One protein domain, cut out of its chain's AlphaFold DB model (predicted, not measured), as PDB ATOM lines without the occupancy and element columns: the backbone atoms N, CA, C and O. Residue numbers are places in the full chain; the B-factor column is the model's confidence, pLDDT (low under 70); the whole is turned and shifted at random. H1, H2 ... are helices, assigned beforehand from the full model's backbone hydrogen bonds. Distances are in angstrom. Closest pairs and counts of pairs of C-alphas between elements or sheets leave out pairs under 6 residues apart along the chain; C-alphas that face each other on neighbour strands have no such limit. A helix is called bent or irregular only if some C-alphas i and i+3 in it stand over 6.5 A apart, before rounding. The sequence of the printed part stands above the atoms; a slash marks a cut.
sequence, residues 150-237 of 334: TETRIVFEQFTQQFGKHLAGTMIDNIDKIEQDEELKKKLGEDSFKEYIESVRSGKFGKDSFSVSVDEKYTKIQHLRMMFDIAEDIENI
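AT A GLANCE: This is residues 150 to 237 of the 334 residues of an uncharacterized protein of Arcobacter sp. F155 (UniProt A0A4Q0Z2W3). One long helix, H1, is the shaft of a loose, rod-like model: at its last residues sits a loose cluster of three short helices, H2, H3 and H4, and near its first residues a bent helix, H5, crosses it. The long link of residues 202 to 215 runs back from the cluster to H5, whose second arm, residues 228 to 237, sticks out. The printed part has 88 residues with five named helices, in the order H1, H2, H3, H4, H5, and no named strand; the class is all helix. The whole is loose, with a radius of gyration of the C-alphas of 17.4 A, and spans 50 by 25 by 23 A.

IN THESE COORDINATES: H1, residues 150 to 173, is the longest helix and measures 34.8 A from C-alpha 150 at (1.530, 42.567, 54.935) to C-alpha 173 at (-27.308, 27.737, 42.365). H2 holds residues 175 to 178 and measures 4.9 A, H3 residues 182 to 188 and 10.0 A, and H4 residues 190 to 201 and 16.7 A. H5, residues 216 to 237, was assigned as one helix by its hydrogen bonds but is bent: C-alphas 225 and 228 are 7.2 A apart. Its arms are H5a, residues 216 to 225, 14.2 A long, and H5b, residues 228 to 237, 14.4 A long, ending with C-alpha 237 at (-2.024, 56.804, 37.460).

HOW THE PARTS SIT: H1 touches H5a with residues 152 to 157 alone; their closest C-alphas are those of Glu 157 and Thr 219, 5.8 A apart. Their lines stand at a steep tilt of 69 degrees, only just short of about perpendicular, and run opposite ways. H5a and H5b stand at a steep tilt of 48 degrees, and H5b touches no helix. H1 and H4 are close but not clearly touching, about perpendicular at 85 degrees, with the closest C-alphas, Ile 172 and Val 200, 6.7 A apart. H1 and H2 are also close but not clearly touching, with the closest C-alphas, Met 171 and Ile 178, 6.7 A apart. H2 and H4 only just touch, with 3 pairs of C-alphas within 8 A, the closest being Ile 175 and Ile 197 at 6.9 A; H4 does so with residues 197 to 201 alone. H3 and H4 are close but not clearly touching, about perpendicular at 82 degrees, the closest C-alphas being Lys 185 and Phe 193 at 5.6 A. H1 and H3 are apart. In H1, H3, H4 and H5a every O i to N i+4 pair is within hydrogen-bond range, in H5b 5 of 6 are, and H2 is too short for such a pair.

THE WHOLE: The two C-alphas farthest apart are those of Asp 191 and Ile 237, at 53.0 A. The link from H4 to H5, 14 residues, is long; the other three are tight. The printed part has no cut. Mean pLDDT of the printed part is 92.6, and no printed residue is under 70.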
ATOM      1  N   THR A 150       2.338  43.664  54.375       94.50
ATOM      2  CA  THR A 150       1.530  42.567  54.935       94.50
ATOM      3  C   THR A 150       0.035  42.799  54.714       94.50
ATOM      4  O   THR A 150      -0.673  41.849  54.392       94.50
ATOM      5  N   GLU A 151      -0.434  44.046  54.818       94.25
ATOM      6  CA  GLU A 151      -1.836  44.398  54.569       94.25
ATOM      7  C   GLU A 151      -2.269  44.011  53.153       94.25
ATOM      8  O   GLU A 151      -3.270  43.322  52.983       94.25
ATOM      9  N   THR A 152      -1.484  44.354  52.127       93.56
ATOM     10  CA  THR A 152      -1.806  43.975  50.740       93.56
ATOM     11  C   THR A 152      -1.911  42.459  50.569       93.56
ATOM     12  O   THR A 152      -2.815  41.966  49.890       93.56
ATOM     13  N   ARG A 153      -1.046  41.693  51.243       93.06
ATOM     14  CA  ARG A 153      -1.128  40.226  51.247       93.06
ATOM     15  C   ARG A 153      -2.421  39.716  51.893       93.06
ATOM     16  O   ARG A 153      -3.041  38.808  51.341       93.06
ATOM     17  N   ILE A 154      -2.844  40.308  53.012       93.12
ATOM     18  CA  ILE A 154      -4.116  39.987  53.685       93.12
ATOM     19  C   ILE A 154      -5.301  40.311  52.768       93.12
ATOM     20  O   ILE A 154      -6.212  39.495  52.621       93.12
ATOM     21  N   VAL A 155      -5.277  41.466  52.098       91.62
ATOM     22  CA  VAL A 155      -6.322  41.868  51.146       91.62
ATOM     23  C   VAL A 155      -6.445  40.862  49.996       91.62
ATOM     24  O   VAL A 155      -7.561  40.492  49.630       91.62
ATOM     25  N   PHE A 156      -5.332  40.362  49.448       90.62
ATOM     26  CA  PHE A 156      -5.367  39.325  48.405       90.62
ATOM     27  C   PHE A 156      -5.950  38.005  48.899       90.62
ATOM     28  O   PHE A 156      -6.724  37.370  48.177       90.62
ATOM     29  N   GLU A 157      -5.618  37.601  50.124       93.50
ATOM     30  CA  GLU A 157      -6.203  36.414  50.739       93.50
ATOM     31  C   GLU A 157      -7.724  36.562  50.861       93.50
ATOM     32  O   GLU A 157      -8.470  35.716  50.369       93.50
ATOM     33  N   GLN A 158      -8.190  37.675  51.434       93.19
ATOM     34  CA  GLN A 158      -9.612  37.962  51.619       93.19
ATOM     35  C   GLN A 158     -10.366  38.032  50.289       93.19
ATOM     36  O   GLN A 158     -11.463  37.484  50.172       93.19
ATOM     37  N   PHE A 159      -9.785  38.676  49.273       91.56
ATOM     38  CA  PHE A 159     -10.375  38.734  47.938       91.56
ATOM     39  C   PHE A 159     -10.513  37.333  47.330       91.56
ATOM     40  O   PHE A 159     -11.582  36.974  46.837       91.56
ATOM     41  N   THR A 160      -9.468  36.508  47.432       90.75
ATOM     42  CA  THR A 160      -9.475  35.130  46.922       90.75
ATOM     43  C   THR A 160     -10.497  34.264  47.664       90.75
ATOM     44  O   THR A 160     -11.238  33.510  47.032       90.75
ATOM     45  N   GLN A 161     -10.606  34.406  48.991       93.62
ATOM     46  CA  GLN A 161     -11.624  33.729  49.800       93.62
ATOM     47  C   GLN A 161     -13.043  34.127  49.369       93.62
ATOM     48  O   GLN A 161     -13.902  33.261  49.188       93.62
ATOM     49  N   GLN A 162     -13.297  35.424  49.167       93.00
ATOM     50  CA  GLN A 162     -14.599  35.920  48.711       93.00
ATOM     51  C   GLN A 162     -14.937  35.434  47.301       93.00
ATOM     52  O   GLN A 162     -16.056  34.978  47.067       93.00
ATOM     53  N   PHE A 163     -13.972  35.474  46.379       92.38
ATOM     54  CA  PHE A 163     -14.138  34.949  45.027       92.38
ATOM     55  C   PHE A 163     -14.447  33.447  45.043       92.38
ATOM     56  O   PHE A 163     -15.418  33.012  44.426       92.38
ATOM     57  N   GLY A 164     -13.692  32.658  45.815       92.44
ATOM     58  CA  GLY A 164     -13.946  31.229  45.995       92.44
ATOM     59  C   GLY A 164     -15.329  30.952  46.587       92.44
ATOM     60  O   GLY A 164     -16.044  30.074  46.101       92.44
ATOM     61  N   LYS A 165     -15.760  31.743  47.581       93.69
ATOM     62  CA  LYS A 165     -17.104  31.628  48.166       93.69
ATOM     63  C   LYS A 165     -18.198  31.944  47.147       93.69
ATOM     64  O   LYS A 165     -19.203  31.236  47.089       93.69
ATOM     65  N   HIS A 166     -18.002  32.975  46.327       94.06
ATOM     66  CA  HIS A 166     -18.931  33.332  45.258       94.06
ATOM     67  C   HIS A 166     -19.028  32.234  44.188       94.06
ATOM     68  O   HIS A 166     -20.134  31.868  43.780       94.06
ATOM     69  N   LEU A 167     -17.890  31.665  43.780       92.25
ATOM     70  CA  LEU A 167     -17.843  30.562  42.823       92.25
ATOM     71  C   LEU A 167     -18.583  29.329  43.359       92.25
ATOM     72  O   LEU A 167     -19.461  28.804  42.677       92.25
ATOM     73  N   ALA A 168     -18.308  28.920  44.599       91.69
ATOM     74  CA  ALA A 168     -19.003  27.806  45.245       91.69
ATOM     75  C   ALA A 168     -20.515  28.064  45.387       91.69
ATOM     76  O   ALA A 168     -21.328  27.178  45.128       91.69
ATOM     77  N   GLY A 169     -20.919  29.295  45.718       94.44
ATOM     78  CA  GLY A 169     -22.331  29.682  45.738       94.44
ATOM     79  C   GLY A 169     -22.998  29.585  44.362       94.44
ATOM     80  O   GLY A 169     -24.137  29.136  44.265       94.44
ATOM     81  N   THR A 170     -22.276  29.942  43.299       93.62
ATOM     82  CA  THR A 170     -22.753  29.822  41.913       93.62
ATOM     83  C   THR A 170     -22.896  28.359  41.491       93.62
ATOM     84  O   THR A 170     -23.853  28.022  40.795       93.62
ATOM     85  N   MET A 171     -21.987  27.480  41.934       91.69
ATOM     86  CA  MET A 171     -22.093  26.031  41.722       91.69
ATOM     87  C   MET A 171     -23.359  25.466  42.376       91.69
ATOM     88  O   MET A 171     -24.103  24.740  41.722       91.69
ATOM     89  N   ILE A 172     -23.652  25.865  43.620       94.12
ATOM     90  CA  ILE A 172     -24.878  25.475  44.340       94.12
ATOM     91  C   ILE A 172     -26.136  25.940  43.591       94.12
ATOM     92  O   ILE A 172     -27.054  25.149  43.394       94.12
ATOM     93  N   ASP A 173     -26.168  27.193  43.125       94.69
ATOM     94  CA  ASP A 173     -27.308  27.737  42.365       94.69
ATOM     95  C   ASP A 173     -27.531  27.030  41.016       94.69
ATOM     96  O   ASP A 173     -28.615  27.107  40.442       94.69
ATOM     97  N   ASN A 174     -26.501  26.363  40.485       94.88
ATOM     98  CA  ASN A 174     -26.511  25.694  39.186       94.88
ATOM     99  C   ASN A 174     -26.272  24.181  39.320       94.88
ATOM    100  O   ASN A 174     -25.647  23.580  38.441       94.88
ATOM    101  N   ILE A 175     -26.765  23.557  40.396       95.25
ATOM    102  CA  ILE A 175     -26.461  22.159  40.738       95.25
ATOM    103  C   ILE A 175     -26.758  21.160  39.605       95.25
ATOM    104  O   ILE A 175     -26.004  20.211  39.418       95.25
ATOM    105  N   ASP A 176     -27.782  21.409  38.783       94.44
ATOM    106  CA  ASP A 176     -28.134  20.543  37.647       94.44
ATOM    107  C   ASP A 176     -27.071  20.548  36.535       94.44
ATOM    108  O   ASP A 176     -26.904  19.556  35.829       94.44
ATOM    109  N   LYS A 177     -26.326  21.653  36.377       93.69
ATOM    110  CA  LYS A 177     -25.160  21.697  35.479       93.69
ATOM    111  C   LYS A 177     -23.972  20.974  36.099       93.69
ATOM    112  O   LYS A 177     -23.245  20.295  35.385       93.69
ATOM    113  N   ILE A 178     -23.787  21.119  37.414       93.69
ATOM    114  CA  ILE A 178     -22.706  20.454  38.147       93.69
ATOM    115  C   ILE A 178     -22.875  18.938  38.099       93.69
ATOM    116  O   ILE A 178     -21.887  18.250  37.906       93.69
ATOM    117  N   GLU A 179     -24.100  18.411  38.182       93.38
ATOM    118  CA  GLU A 179     -24.388  16.969  38.075       93.38
ATOM    119  C   GLU A 179     -23.874  16.339  36.763       93.38
ATOM    120  O   GLU A 179     -23.583  15.146  36.731       93.38
ATOM    121  N   GLN A 180     -23.718  17.140  35.704       94.25
ATOM    122  CA  GLN A 180     -23.200  16.713  34.398       94.25
ATOM    123  C   GLN A 180     -21.665  16.825  34.287       94.25
ATOM    124  O   GLN A 180     -21.098  16.492  33.245       94.25
ATOM    125  N   ASP A 181     -20.979  17.305  35.329       92.88
ATOM    126  CA  ASP A 181     -19.525  17.459  35.359       92.88
ATOM    127  C   ASP A 181     -18.833  16.125  35.688       92.88
ATOM    128  O   ASP A 181     -18.583  15.769  36.845       92.88
ATOM    129  N   GLU A 182     -18.510  15.371  34.636       92.69
ATOM    130  CA  GLU A 182     -17.811  14.085  34.744       92.69
ATOM    131  C   GLU A 182     -16.398  14.212  35.340       92.69
ATOM    132  O   GLU A 182     -15.907  13.280  35.985       92.69
ATOM    133  N   GLU A 183     -15.723  15.355  35.166       93.56
ATOM    134  CA  GLU A 183     -14.386  15.560  35.731       93.56
ATOM    135  C   GLU A 183     -14.464  15.727  37.251       93.56
ATOM    136  O   GLU A 183     -13.703  15.096  37.996       93.56
ATOM    137  N   LEU A 184     -15.414  16.534  37.721       88.69
ATOM    138  CA  LEU A 184     -15.668  16.728  39.141       88.69
ATOM    139  C   LEU A 184     -16.159  15.438  39.803       88.69
ATOM    140  O   LEU A 184     -15.664  15.072  40.873       88.69
ATOM    141  N   LYS A 185     -17.062  14.706  39.141       93.19
ATOM    142  CA  LYS A 185     -17.531  13.389  39.591       93.19
ATOM    143  C   LYS A 185     -16.372  12.409  39.760       93.19
ATOM    144  O   LYS A 185     -16.280  11.728  40.781       93.19
ATOM    145  N   LYS A 186     -15.438  12.372  38.805       93.69
ATOM    146  CA  LYS A 186     -14.231  11.540  38.902       93.69
ATOM    147  C   LYS A 186     -13.311  11.973  40.048       93.69
ATOM    148  O   LYS A 186     -12.743  11.111  40.714       93.69
ATOM    149  N   LYS A 187     -13.150  13.282  40.277       93.25
ATOM    150  CA  LYS A 187     -12.308  13.830  41.357       93.25
ATOM    151  C   LYS A 187     -12.849  13.519  42.753       93.25
ATOM    152  O   LYS A 187     -12.059  13.217  43.640       93.25
ATOM    153  N   LEU A 188     -14.164  13.606  42.947       89.50
ATOM    154  CA  LEU A 188     -14.810  13.359  44.241       89.50
ATOM    155  C   LEU A 188     -15.104  11.874  44.496       89.50
ATOM    156  O   LEU A 188     -15.213  11.469  45.648       89.50
ATOM    157  N   GLY A 189     -15.202  11.065  43.438       95.06
ATOM    158  CA  GLY A 189     -15.691   9.688  43.508       95.06
ATOM    159  C   GLY A 189     -17.219   9.630  43.419       95.06
ATOM    160  O   GLY A 189     -17.913  10.532  43.886       95.06
ATOM    161  N   GLU A 190     -17.756   8.571  42.801       92.62
ATOM    162  CA  GLU A 190     -19.183   8.507  42.445       92.62
ATOM    163  C   GLU A 190     -20.128   8.650  43.646       92.62
ATOM    164  O   GLU A 190     -21.115   9.381  43.552       92.62
ATOM    165  N   ASP A 191     -19.829   7.977  44.760       93.88
ATOM    166  CA  ASP A 191     -20.694   7.971  45.945       93.88
ATOM    167  C   ASP A 191     -20.709   9.339  46.637       93.88
ATOM    168  O   ASP A 191     -21.777   9.901  46.879       93.88
ATOM    169  N   SER A 192     -19.533   9.929  46.876       94.06
ATOM    170  CA  SER A 192     -19.414  11.260  47.482       94.06
ATOM    171  C   SER A 192     -19.993  12.356  46.591       94.06
ATOM    172  O   SER A 192     -20.590  13.307  47.093       94.06
ATOM    173  N   PHE A 193     -19.858  12.223  45.269       94.44
ATOM    174  CA  PHE A 193     -20.469  13.149  44.325       94.44
ATOM    175  C   PHE A 193     -22.000  13.094  44.391       94.44
ATOM    176  O   PHE A 193     -22.639  14.136  44.512       94.44
ATOM    177  N   LYS A 194     -22.598  11.894  44.382       94.44
ATOM    178  CA  LYS A 194     -24.055  11.734  44.536       94.44
ATOM    179  C   LYS A 194     -24.556  12.304  45.862       94.44
ATOM    180  O   LYS A 194     -25.518  13.066  45.859       94.44
ATOM    181  N   GLU A 195     -23.877  11.996  46.969       95.00
ATOM    182  CA  GLU A 195     -24.233  12.518  48.293       95.00
ATOM    183  C   GLU A 195     -24.174  14.053  48.328       95.00
ATOM    184  O   GLU A 195     -25.076  14.699  48.867       95.00
ATOM    185  N   TYR A 196     -23.160  14.656  47.697       92.50
ATOM    186  CA  TYR A 196     -23.066  16.107  47.553       92.50
ATOM    187  C   TYR A 196     -24.275  16.688  46.804       92.50
ATOM    188  O   TYR A 196     -24.948  17.572  47.344       92.50
ATOM    189  N   ILE A 197     -24.604  16.168  45.613       95.50
ATOM    190  CA  ILE A 197     -25.745  16.645  44.808       95.50
ATOM    191  C   ILE A 197     -27.063  16.527  45.593       95.50
ATOM    192  O   ILE A 197     -27.849  17.478  45.642       95.50
ATOM    193  N   GLU A 198     -27.303  15.392  46.257       95.69
ATOM    194  CA  GLU A 198     -28.497  15.175  47.085       95.69
ATOM    195  C   GLU A 198     -28.551  16.119  48.296       95.69
ATOM    196  O   GLU A 198     -29.612  16.657  48.631       95.69
ATOM    197  N   SER A 199     -27.411  16.375  48.943       95.25
ATOM    198  CA  SER A 199     -27.330  17.301  50.077       95.25
ATOM    199  C   SER A 199     -27.674  18.742  49.681       95.25
ATOM    200  O   SER A 199     -28.355  19.435  50.440       95.25
ATOM    201  N   VAL A 200     -27.280  19.170  48.477       95.38
ATOM    202  CA  VAL A 200     -27.632  20.486  47.930       95.38
ATOM    203  C   VAL A 200     -29.120  20.547  47.593       95.38
ATOM    204  O   VAL A 200     -29.816  21.457  48.042       95.38
ATOM    205  N   ARG A 201     -29.649  19.547  46.871       95.38
ATOM    206  CA  ARG A 201     -31.071  19.497  46.473       95.38
ATOM    207  C   ARG A 201     -32.028  19.432  47.664       95.38
ATOM    208  O   ARG A 201     -33.102  20.023  47.622       95.38
ATOM    209  N   SER A 202     -31.639  18.737  48.731       95.56
ATOM    210  CA  SER A 202     -32.420  18.651  49.974       95.56
ATOM    211  C   SER A 202     -32.330  19.906  50.851       95.56
ATOM    212  O   SER A 202     -33.011  19.982  51.872       95.56
ATOM    213  N   GLY A 203     -31.491  20.884  50.488       92.38
ATOM    214  CA  GLY A 203     -31.247  22.092  51.279       92.38
ATOM    215  C   GLY A 203     -30.407  21.856  52.538       92.38
ATOM    216  O   GLY A 203     -30.200  22.785  53.316       92.38
ATOM    217  N   LYS A 204     -29.898  20.634  52.746       93.50
ATOM    218  CA  LYS A 204     -28.985  20.299  53.849       93.50
ATOM    219  C   LYS A 204     -27.636  21.011  53.693       93.50
ATOM    220  O   LYS A 204     -27.008  21.341  54.696       93.50
ATOM    221  N   PHE A 205     -27.205  21.248  52.453       93.25
ATOM    222  CA  PHE A 205     -25.994  21.990  52.118       93.25
ATOM    223  C   PHE A 205     -26.330  23.215  51.257       93.25
ATOM    224  O   PHE A 205     -26.864  23.087  50.160       93.25
ATOM    225  N   GLY A 206     -26.008  24.411  51.751       92.25
ATOM    226  CA  GLY A 206     -26.284  25.685  51.090       92.25
ATOM    227  C   GLY A 206     -25.126  26.680  51.191       92.25
ATOM    228  O   GLY A 206     -24.029  26.353  51.639       92.25
ATOM    229  N   LYS A 207     -25.375  27.930  50.779       92.12
ATOM    230  CA  LYS A 207     -24.352  28.998  50.708       92.12
ATOM    231  C   LYS A 207     -23.717  29.362  52.053       92.12
ATOM    232  O   LYS A 207     -22.598  29.872  52.083       92.12
ATOM    233  N   ASP A 208     -24.422  29.077  53.142       92.31
ATOM    234  CA  ASP A 208     -23.969  29.326  54.511       92.31
ATOM    235  C   ASP A 208     -23.400  28.066  55.187       92.31
ATOM    236  O   ASP A 208     -22.953  28.126  56.330       92.31
ATOM    237  N   SER A 209     -23.383  26.924  54.490       92.06
ATOM    238  CA  SER A 209     -22.909  25.638  55.023       92.06
ATOM    239  C   SER A 209     -21.394  25.446  54.925       92.06
ATOM    240  O   SER A 209     -20.891  24.402  55.336       92.06
ATOM    241  N   PHE A 210     -20.658  26.413  54.374       90.81
ATOM    242  CA  PHE A 210     -19.219  26.299  54.163       90.81
ATOM    243  C   PHE A 210     -18.479  27.623  54.376       90.81
ATOM    244  O   PHE A 210     -19.036  28.719  54.270       90.81
ATOM    245  N   SER A 211     -17.182  27.503  54.636       91.69
ATOM    246  CA  SER A 211     -16.209  28.588  54.566       91.69
ATOM    247  C   SER A 211     -15.137  28.243  53.535       91.69
ATOM    248  O   SER A 211     -14.954  27.082  53.169       91.69
ATOM    249  N   VAL A 212     -14.447  29.266  53.037       92.00
ATOM    250  CA  VAL A 212     -13.318  29.106  52.121       92.00
ATOM    251  C   VAL A 212     -12.084  29.634  52.827       92.00
ATOM    252  O   VAL A 212     -12.073  30.783  53.261       92.00
ATOM    253  N   SER A 213     -11.058  28.798  52.940       92.06
ATOM    254  CA  SER A 213      -9.710  29.208  53.324       92.06
ATOM    255  C   SER A 213      -8.798  29.135  52.106       92.06
ATOM    256  O   SER A 213      -9.035  28.358  51.179       92.06
ATOM    257  N   VAL A 214      -7.752  29.953  52.103       88.81
ATOM    258  CA  VAL A 214      -6.749  29.975  51.038       88.81
ATOM    259  C   VAL A 214      -5.424  29.551  51.647       88.81
ATOM    260  O   VAL A 214      -5.087  29.957  52.755       88.81
ATOM    261  N   ASP A 215      -4.702  28.689  50.942       87.31
ATOM    262  CA  ASP A 215      -3.389  28.231  51.377       87.31
ATOM    263  C   ASP A 215      -2.392  29.405  51.432       87.31
ATOM    264  O   ASP A 215      -2.273  30.185  50.483       87.31
ATOM    265  N   GLU A 216      -1.653  29.528  52.538       85.69
ATOM    266  CA  GLU A 216      -0.708  30.632  52.756       85.69
ATOM    267  C   GLU A 216       0.385  30.673  51.675       85.69
ATOM    268  O   GLU A 216       0.794  31.756  51.239       85.69
ATOM    269  N   LYS A 217       0.838  29.506  51.186       84.69
ATOM    270  CA  LYS A 217       1.838  29.432  50.114       84.69
ATOM    271  C   LYS A 217       1.268  30.015  48.828       84.69
ATOM    272  O   LYS A 217       1.953  30.798  48.172       84.69
ATOM    273  N   TYR A 218       0.018  29.686  48.494       83.56
ATOM    274  CA  TYR A 218      -0.668  30.270  47.342       83.56
ATOM    275  C   TYR A 218      -0.778  31.794  47.466       83.56
ATOM    276  O   TYR A 218      -0.352  32.504  46.553       83.56
ATOM    277  N   THR A 219      -1.263  32.307  48.603       88.25
ATOM    278  CA  THR A 219      -1.383  33.755  48.851       88.25
ATOM    279  C   THR A 219      -0.039  34.461  48.699       88.25
ATOM    280  O   THR A 219       0.049  35.503  48.047       88.25
ATOM    281  N   LYS A 220       1.037  33.881  49.244       88.25
ATOM    282  CA  LYS A 220       2.390  34.434  49.119       88.25
ATOM    283  C   LYS A 220       2.850  34.488  47.662       88.25
ATOM    284  O   LYS A 220       3.344  35.526  47.236       88.25
ATOM    285  N   ILE A 221       2.667  33.411  46.894       84.19
ATOM    286  CA  ILE A 221       3.054  33.358  45.473       84.19
ATOM    287  C   ILE A 221       2.278  34.393  44.657       84.19
ATOM    288  O   ILE A 221       2.888  35.131  43.885       84.19
ATOM    289  N   GLN A 222       0.956  34.479  44.840       83.50
ATOM    290  CA  GLN A 222       0.140  35.469  44.130       83.50
ATOM    291  C   GLN A 222       0.552  36.894  44.486       83.50
ATOM    292  O   GLN A 222       0.688  37.733  43.600       83.50
ATOM    293  N   HIS A 223       0.809  37.155  45.769       91.38
ATOM    294  CA  HIS A 223       1.285  38.453  46.217       91.38
ATOM    295  C   HIS A 223       2.606  38.839  45.550       91.38
ATOM    296  O   HIS A 223       2.682  39.913  44.969       91.38
ATOM    297  N   LEU A 224       3.616  37.961  45.567       87.88
ATOM    298  CA  LEU A 224       4.909  38.241  44.934       87.88
ATOM    299  C   LEU A 224       4.776  38.479  43.431       87.88
ATOM    300  O   LEU A 224       5.371  39.421  42.916       87.88
ATOM    301  N   ARG A 225       3.955  37.670  42.752       82.88
ATOM    302  CA  ARG A 225       3.716  37.791  41.313       82.88
ATOM    303  C   ARG A 225       3.089  39.132  40.941       82.88
ATOM    304  O   ARG A 225       3.556  39.763  40.008       82.88
ATOM    305  N   MET A 226       2.045  39.554  41.652       86.44
ATOM    306  CA  MET A 226       1.278  40.753  41.290       86.44
ATOM    307  C   MET A 226       1.855  42.053  41.867       86.44
ATOM    308  O   MET A 226       1.398  43.133  41.510       86.44
ATOM    309  N   MET A 227       2.822  41.971  42.788       93.50
ATOM    310  CA  MET A 227       3.332  43.125  43.536       93.50
ATOM    311  C   MET A 227       3.872  44.237  42.629       93.50
ATOM    312  O   MET A 227       3.566  45.406  42.870       93.50
ATOM    313  N   PHE A 228       4.679  43.875  41.627       93.62
ATOM    314  CA  PHE A 228       5.278  44.829  40.693       93.62
ATOM    315  C   PHE A 228       4.285  45.276  39.619       93.62
ATOM    316  O   PHE A 228       4.172  46.475  39.398       93.62
ATOM    317  N   ASP A 229       3.505  44.350  39.055       92.31
ATOM    318  CA  ASP A 229       2.477  44.658  38.050       92.31
ATOM    319  C   ASP A 229       1.480  45.709  38.577       92.31
ATOM    320  O   ASP A 229       1.230  46.732  37.947       92.31
ATOM    321  N   ILE A 230       0.970  45.517  39.800       95.81
ATOM    322  CA  ILE A 230       0.039  46.473  40.418       95.81
ATOM    323  C   ILE A 230       0.747  47.780  40.788       95.81
ATOM    324  O   ILE A 230       0.121  48.841  40.777       95.81
ATOM    325  N   ALA A 231       2.037  47.734  41.137       97.94
ATOM    326  CA  ALA A 231       2.793  48.952  41.401       97.94
ATOM    327  C   ALA A 231       2.933  49.804  40.130       97.94
ATOM    328  O   ALA A 231       2.710  51.009  40.192       97.94
ATOM    329  N   GLU A 232       3.214  49.181  38.985       97.62
ATOM    330  CA  GLU A 232       3.280  49.843  37.679       97.62
ATOM    331  C   GLU A 232       1.910  50.413  37.265       97.62
ATOM    332  O   GLU A 232       1.810  51.564  36.835       97.62
ATOM    333  N   ASP A 233       0.819  49.670  37.482       97.69
ATOM    334  CA  ASP A 233      -0.541  50.173  37.239       97.69
ATOM    335  C   ASP A 233      -0.847  51.430  38.073       97.69
ATOM    336  O   ASP A 233      -1.432  52.396  37.577       97.69
ATOM    337  N   ILE A 234      -0.455  51.435  39.353       98.38
ATOM    338  CA  ILE A 234      -0.645  52.586  40.244       98.38
ATOM    339  C   ILE A 234       0.259  53.752  39.829       98.38
ATOM    340  O   ILE A 234      -0.210  54.891  39.808       98.38
ATOM    341  N   GLU A 235       1.526  53.498  39.500       98.25
ATOM    342  CA  GLU A 235       2.483  54.502  39.020       98.25
ATOM    343  C   GLU A 235       1.917  55.270  37.823       98.25
ATOM    344  O   GLU A 235       1.831  56.501  37.867       98.25
ATOM    345  N   ASN A 236       1.448  54.530  36.812       97.75
ATOM    346  CA  ASN A 236       0.857  55.056  35.582       97.75
ATOM    347  C   ASN A 236      -0.373  55.946  35.825       97.75
ATOM    348  O   ASN A 236      -0.795  56.678  34.931       97.75
ATOM    349  N   ILE A 237      -0.953  55.905  37.027       97.31
ATOM    350  CA  ILE A 237      -2.024  56.804  37.460       97.31
ATOM    351  C   ILE A 237      -1.436  58.002  38.214       97.31
ATOM    352  O   ILE A 237      -1.663  59.156  37.843       97.31
TER     353      ILE A 237